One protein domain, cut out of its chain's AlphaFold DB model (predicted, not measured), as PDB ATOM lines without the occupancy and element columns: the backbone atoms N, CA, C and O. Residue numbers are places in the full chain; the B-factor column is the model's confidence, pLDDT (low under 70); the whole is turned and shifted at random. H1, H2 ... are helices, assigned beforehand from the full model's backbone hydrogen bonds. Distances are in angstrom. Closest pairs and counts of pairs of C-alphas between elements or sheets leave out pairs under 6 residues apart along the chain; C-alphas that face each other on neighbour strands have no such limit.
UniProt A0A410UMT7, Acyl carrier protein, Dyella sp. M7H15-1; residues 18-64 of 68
ATOM      1  N   GLN A  18      -7.193  24.368 119.419       88.50
ATOM      2  CA  GLN A  18      -8.088  24.199 118.280       88.50
ATOM      3  C   GLN A  18      -7.544  23.173 117.280       88.50
ATOM      4  O   GLN A  18      -6.432  22.666 117.398       88.50
ATOM      5  N   SER A  19      -8.327  22.882 116.237       85.38
ATOM      6  CA  SER A  19      -7.915  21.956 115.175       85.38
ATOM      7  C   SER A  19      -6.626  22.379 114.466       85.38
ATOM      8  O   SER A  19      -5.866  21.507 114.061       85.38
ATOM      9  N   LEU A  20      -6.367  23.686 114.339       89.94
ATOM     10  CA  LEU A  20      -5.110  24.184 113.776       89.94
ATOM     11  C   LEU A  20      -3.922  23.844 114.680       89.94
ATOM     12  O   LEU A  20      -2.918  23.350 114.182       89.94
ATOM     13  N   ASP A  21      -4.063  24.022 115.995       91.25
ATOM     14  CA  ASP A  21      -3.007  23.695 116.959       91.25
ATOM     15  C   ASP A  21      -2.695  22.188 116.960       91.25
ATOM     16  O   ASP A  21      -1.538  21.787 117.078       91.25
ATOM     17  N   ILE A  22      -3.710  21.335 116.749       88.75
ATOM     18  CA  ILE A  22      -3.518  19.888 116.546       88.75
ATOM     19  C   ILE A  22      -2.674  19.630 115.293       88.75
ATOM     20  O   ILE A  22      -1.748  18.823 115.341       88.75
ATOM     21  N   SER A  23      -2.973  20.302 114.178       89.69
ATOM     22  CA  SER A  23      -2.193  20.174 112.942       89.69
ATOM     23  C   SER A  23      -0.762  20.694 113.095       89.69
ATOM     24  O   SER A  23       0.162  20.091 112.560       89.69
ATOM     25  N   GLU A  24      -0.545  21.770 113.847       93.75
ATOM     26  CA  GLU A  24       0.801  22.278 114.132       93.75
ATOM     27  C   GLU A  24       1.600  21.314 115.014       93.75
ATOM     28  O   GLU A  24       2.739  20.984 114.685       93.75
ATOM     29  N   ALA A  25       0.992  20.788 116.082       92.31
ATOM     30  CA  ALA A  25       1.609  19.761 116.917       92.31
ATOM     31  C   ALA A  25       1.936  18.492 116.115       92.31
ATOM     32  O   ALA A  25       3.004  17.911 116.296       92.31
ATOM     33  N   ALA A  26       1.051  18.092 115.200       91.81
ATOM     34  CA  ALA A  26       1.286  16.981 114.290       91.81
ATOM     35  C   ALA A  26       2.535  17.197 113.433       91.81
ATOM     36  O   ALA A  26       3.413  16.342 113.443       91.81
ATOM     37  N   MET A  27       2.655  18.353 112.774       93.38
ATOM     38  CA  MET A  27       3.817  18.676 111.938       93.38
ATOM     39  C   MET A  27       5.127  18.669 112.734       93.38
ATOM     40  O   MET A  27       6.143  18.195 112.233       93.38
ATOM     41  N   LEU A  28       5.115  19.157 113.979       94.25
ATOM     42  CA  LEU A  28       6.295  19.108 114.851       94.25
ATOM     43  C   LEU A  28       6.697  17.670 115.193       94.25
ATOM     44  O   LEU A  28       7.881  17.346 115.204       94.25
ATOM     45  N   VAL A  29       5.722  16.801 115.467       93.31
ATOM     46  CA  VAL A  29       5.992  15.381 115.721       93.31
ATOM     47  C   VAL A  29       6.511  14.696 114.459       93.31
ATOM     48  O   VAL A  29       7.475  13.947 114.556       93.31
ATOM     49  N   GLU A  30       5.910  14.954 113.293       93.50
ATOM     50  CA  GLU A  30       6.322  14.399 111.995       93.50
ATOM     51  C   GLU A  30       7.762  14.765 111.627       93.50
ATOM     52  O   GLU A  30       8.506  13.899 111.159       93.50
ATOM     53  N   ASP A  31       8.158  16.016 111.877       94.38
ATOM     54  CA  ASP A  31       9.528  16.502 111.687       94.38
ATOM     55  C   ASP A  31      10.518  15.749 112.591       94.38
ATOM     56  O   ASP A  31      11.531  15.240 112.114       94.38
ATOM     57  N   GLU A  32      10.180  15.572 113.873       93.38
ATOM     58  CA  GLU A  32      11.024  14.863 114.847       93.38
ATOM     59  C   GLU A  32      11.181  13.369 114.514       93.38
ATOM     60  O   GLU A  32      12.265  12.801 114.653       93.38
ATOM     61  N   ILE A  33      10.109  12.705 114.063       90.62
ATOM     62  CA  ILE A  33      10.140  11.266 113.744       90.62
ATOM     63  C   ILE A  33      10.500  10.964 112.285       90.62
ATOM     64  O   ILE A  33      10.642   9.792 111.926       90.62
ATOM     65  N   GLY A  34      10.621  11.990 111.440       92.12
ATOM     66  CA  GLY A  34      10.970  11.876 110.026       92.12
ATOM     67  C   GLY A  34       9.936  11.146 109.164       92.12
ATOM     68  O   GLY A  34      10.308  10.512 108.175       92.12
ATOM     69  N   ARG A  35       8.649  11.178 109.533       89.06
ATOM     70  CA  ARG A  35       7.558  10.564 108.756       89.06
ATOM     71  C   ARG A  35       6.205  11.185 109.067       89.06
ATOM     72  O   ARG A  35       5.995  11.698 110.158       89.06
ATOM     73  N   GLU A  36       5.270  11.005 108.143       89.88
ATOM     74  CA  GLU A  36       3.879  11.430 108.301       89.88
ATOM     75  C   GLU A  36       3.131  10.572 109.344       89.88
ATOM     76  O   GLU A  36       3.341   9.354 109.477       89.88
ATOM     77  N   LEU A  37       2.246  11.221 110.100       88.69
ATOM     78  CA  LEU A  37       1.293  10.590 111.006       88.69
ATOM     79  C   LEU A  37       0.032  10.206 110.223       88.69
ATOM     80  O   LEU A  37      -0.424  10.932 109.342       88.69
ATOM     81  N   ASN A  38      -0.585   9.073 110.567       84.38
ATOM     82  CA  ASN A  38      -1.858   8.694 109.959       84.38
ATOM     83  C   ASN A  38      -3.039   9.219 110.799       84.38
ATOM     84  O   ASN A  38      -3.286   8.749 111.912       84.38
ATOM     85  N   PHE A  39      -3.789  10.159 110.221       76.69
ATOM     86  CA  PHE A  39      -4.983  10.791 110.786       76.69
ATOM     87  C   PHE A  39      -6.299  10.157 110.311       76.69
ATOM     88  O   PHE A  39      -7.264  10.859 110.000       76.69
ATOM     89  N   ASP A  40      -6.374   8.828 110.250       75.56
ATOM     90  CA  ASP A  40      -7.640   8.153 109.965       75.56
ATOM     91  C   ASP A  40      -8.767   8.661 110.895       75.56
ATOM     92  O   ASP A  40      -8.588   8.904 112.091       75.56
ATOM     93  N   ALA A  41      -9.969   8.846 110.342       58.38
ATOM     94  CA  ALA A  41     -11.035   9.639 110.970       58.38
ATOM     95  C   ALA A  41     -11.619   9.059 112.280       58.38
ATOM     96  O   ALA A  41     -12.354   9.748 112.991       58.38
ATOM     97  N   ALA A  42     -11.343   7.789 112.595       59.78
ATOM     98  CA  ALA A  42     -11.885   7.106 113.771       59.78
ATOM     99  C   ALA A  42     -11.234   7.558 115.101       59.78
ATOM    100  O   ALA A  42     -11.985   7.923 116.010       59.78
ATOM    101  N   PRO A  43      -9.892   7.602 115.237       62.16
ATOM    102  CA  PRO A  43      -9.223   8.153 116.422       62.16
ATOM    103  C   PRO A  43      -9.415   9.669 116.606       62.16
ATOM    104  O   PRO A  43      -9.501  10.131 117.741       62.16
ATOM    105  N   MET A  44      -9.584  10.451 115.529       65.94
ATOM    106  CA  MET A  44      -9.739  11.912 115.649       65.94
ATOM    107  C   MET A  44     -11.018  12.364 116.362       65.94
ATOM    108  O   MET A  44     -11.024  13.409 117.006       65.94
ATOM    109  N   ARG A  45     -12.101  11.582 116.286       64.00
ATOM    110  CA  ARG A  45     -13.383  11.937 116.924       64.00
ATOM    111  C   ARG A  45     -13.370  11.857 118.453       64.00
ATOM    112  O   ARG A  45     -14.349  12.276 119.055       64.00
ATOM    113  N   GLN A  46     -12.319  11.308 119.063       68.81
ATOM    114  CA  GLN A  46     -12.226  11.094 120.513       68.81
ATOM    115  C   GLN A  46     -11.127  11.936 121.190       68.81
ATOM    116  O   GLN A  46     -10.925  11.815 122.395       68.81
ATOM    117  N   MET A  47     -10.426  12.804 120.449       82.88
ATOM    118  CA  MET A  47      -9.397  13.693 121.006       82.88
ATOM    119  C   MET A  47     -10.030  14.912 121.689       82.88
ATOM    120  O   MET A  47     -10.058  16.011 121.140       82.88
ATOM    121  N   GLU A  48     -10.578  14.707 122.888       90.19
ATOM    122  CA  GLU A  48     -11.179  15.781 123.693       90.19
ATOM    123  C   GLU A  48     -10.235  16.340 124.766       90.19
ATOM    124  O   GLU A  48     -10.380  17.500 125.156       90.19
ATOM    125  N   THR A  49      -9.270  15.542 125.236       92.44
ATOM    126  CA  THR A  49      -8.356  15.909 126.328       92.44
ATOM    127  C   THR A  49      -6.894  15.917 125.898       92.44
ATOM    128  O   THR A  49      -6.526  15.334 124.876       92.44
ATOM    129  N   VAL A  50      -6.048  16.561 126.707       92.44
ATOM    130  CA  VAL A  50      -4.587  16.551 126.544       92.44
ATOM    131  C   VAL A  50      -4.056  15.115 126.513       92.44
ATOM    132  O   VAL A  50      -3.298  14.770 125.613       92.44
ATOM    133  N   GLY A  51      -4.511  14.255 127.427       92.00
ATOM    134  CA  GLY A  51      -4.118  12.846 127.480       92.00
ATOM    135  C   GLY A  51      -4.483  12.086 126.209       92.00
ATOM    136  O   GLY A  51      -3.634  11.411 125.644       92.00
ATOM    137  N   ALA A  52      -5.701  12.271 125.691       91.19
ATOM    138  CA  ALA A  52      -6.128  11.616 124.453       91.19
ATOM    139  C   ALA A  52      -5.275  12.031 123.238       91.19
ATOM    140  O   ALA A  52      -4.989  11.206 122.369       91.19
ATOM    141  N   LEU A  53      -4.849  13.298 123.180       91.31
ATOM    142  CA  LEU A  53      -3.947  13.798 122.139       91.31
ATOM    143  C   LEU A  53      -2.531  13.213 122.279       91.31
ATOM    144  O   LEU A  53      -1.940  12.780 121.289       91.31
ATOM    145  N   LEU A  54      -1.992  13.168 123.501       91.50
ATOM    146  CA  LEU A  54      -0.679  12.576 123.773       91.50
ATOM    147  C   LEU A  54      -0.667  11.073 123.482       91.50
ATOM    148  O   LEU A  54       0.251  10.588 122.825       91.50
ATOM    149  N   ASP A  55      -1.705  10.352 123.901       90.31
ATOM    150  CA  ASP A  55      -1.874   8.927 123.624       90.31
ATOM    151  C   ASP A  55      -1.923   8.658 122.120       90.31
ATOM    152  O   ASP A  55      -1.282   7.717 121.649       90.31
ATOM    153  N   PHE A  56      -2.618   9.501 121.348       89.19
ATOM    154  CA  PHE A  56      -2.608   9.409 119.890       89.19
ATOM    155  C   PHE A  56      -1.179   9.516 119.342       89.19
ATOM    156  O   PHE A  56      -0.741   8.627 118.608       89.19
ATOM    157  N   PHE A  57      -0.421  10.548 119.726       90.25
ATOM    158  CA  PHE A  57       0.953  10.707 119.248       90.25
ATOM    159  C   PHE A  57       1.852   9.547 119.679       90.25
ATOM    160  O   PHE A  57       2.580   9.008 118.850       90.25
ATOM    161  N   LEU A  58       1.764   9.090 120.928       89.94
ATOM    162  CA  LEU A  58       2.537   7.948 121.420       89.94
ATOM    163  C   LEU A  58       2.205   6.657 120.667       89.94
ATOM    164  O   LEU A  58       3.114   5.916 120.301       89.94
ATOM    165  N   GLN A  59       0.926   6.394 120.387       87.81
ATOM    166  CA  GLN A  59       0.508   5.242 119.585       87.81
ATOM    167  C   GLN A  59       1.020   5.331 118.151       87.81
ATOM    168  O   GLN A  59       1.399   4.310 117.575       87.81
ATOM    169  N   GLN A  60       1.039   6.526 117.562       86.50
ATOM    170  CA  GLN A  60       1.634   6.717 116.248       86.50
ATOM    171  C   GLN A  60       3.134   6.447 116.318       86.50
ATOM    172  O   GLN A  60       3.610   5.609 115.565       86.50
ATOM    173  N   ILE A  61       3.869   7.067 117.243       86.38
ATOM    174  CA  ILE A  61       5.318   6.885 117.421       86.38
ATOM    175  C   ILE A  61       5.670   5.410 117.672       86.38
ATOM    176  O   ILE A  61       6.612   4.895 117.081       86.38
ATOM    177  N   ALA A  62       4.894   4.689 118.481       84.25
ATOM    178  CA  ALA A  62       5.142   3.282 118.795       84.25
ATOM    179  C   ALA A  62       4.958   2.327 117.599       84.25
ATOM    180  O   ALA A  62       5.494   1.222 117.620       84.25
ATOM    181  N   GLN A  63       4.244   2.736 116.542       70.50
ATOM    182  CA  GLN A  63       4.098   1.950 115.308       70.50
ATOM    183  C   GLN A  63       5.364   1.936 114.433       70.50
ATOM    184  O   GLN A  63       5.331   1.393 113.331       70.50
ATOM    185  N   VAL A  64       6.485   2.499 114.902       57.47
ATOM    186  CA  VAL A  64       7.791   2.399 114.238       57.47
ATOM    187  C   VAL A  64       8.165   0.920 114.043       57.47
ATOM    188  O   VAL A  64       8.431   0.218 115.022       57.47
TER     189      VAL A  64
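Overview. This is residues 18 to 64 of the 68 residues of the protein "Acyl carrier protein" of Dyella sp. M7H15-1 (UniProt A0A410UMT7). Two longer helices, H1 and H3, run the same way loosely side by side, closest near their last residues, and the one-turn helix H2 sits in the stretch of chain that folds back between them. From the end of H1, residues 34 to 40 run back toward the end where H1 begins, and H3 then sets out again in nearly H1's direction. The printed part has 47 residues with three named helices, in the order H1, H2, H3, and no named strand; the class is all helix. It is compact, with a radius of gyration of the C-alphas of 10.1 A, and rounded, spanning 26 by 20 by 18 A.

Along the chain. The longest helix, H1, holds residues 19 to 33 and measures 21.0 A from C-alpha 19 at (-7.915, 21.956, 115.175) to C-alpha 33 at (10.140, 11.266, 113.744). H3, residues 50 to 62, measures 18.2 A and ends with C-alpha 62 at (5.142, 3.282, 118.795). H2 is residues 41 to 44, 5.4 A long.

Arrangement. H1 and H3 are close but not clearly touching, their closest C-alphas being those of Ile 33 and Ile 61, 7.5 A apart. They run the same way at a shallow tilt of 31 degrees. H2 and H3 are also close but not clearly touching, the closest C-alphas, those of Pro 43 and Phe 56, being 7.6 A apart. H1 and H2 are apart. In H1 and H3 every O i to N i+4 pair is within hydrogen-bond range; H2 is too short for such a pair.

Size, cuts and confidence. The two C-alphas farthest apart, those of Gln 18 and Val 64, are 27.3 A apart. The printed part has no cut. The link from H1 to H2 is short, with 7 residues, and the link from H2 to H3 is tight, with 5. The mean pLDDT of the printed part is 85.0; residues 41 to 46, of which 41 to 44 belong to H2, and residue 64 are under 70.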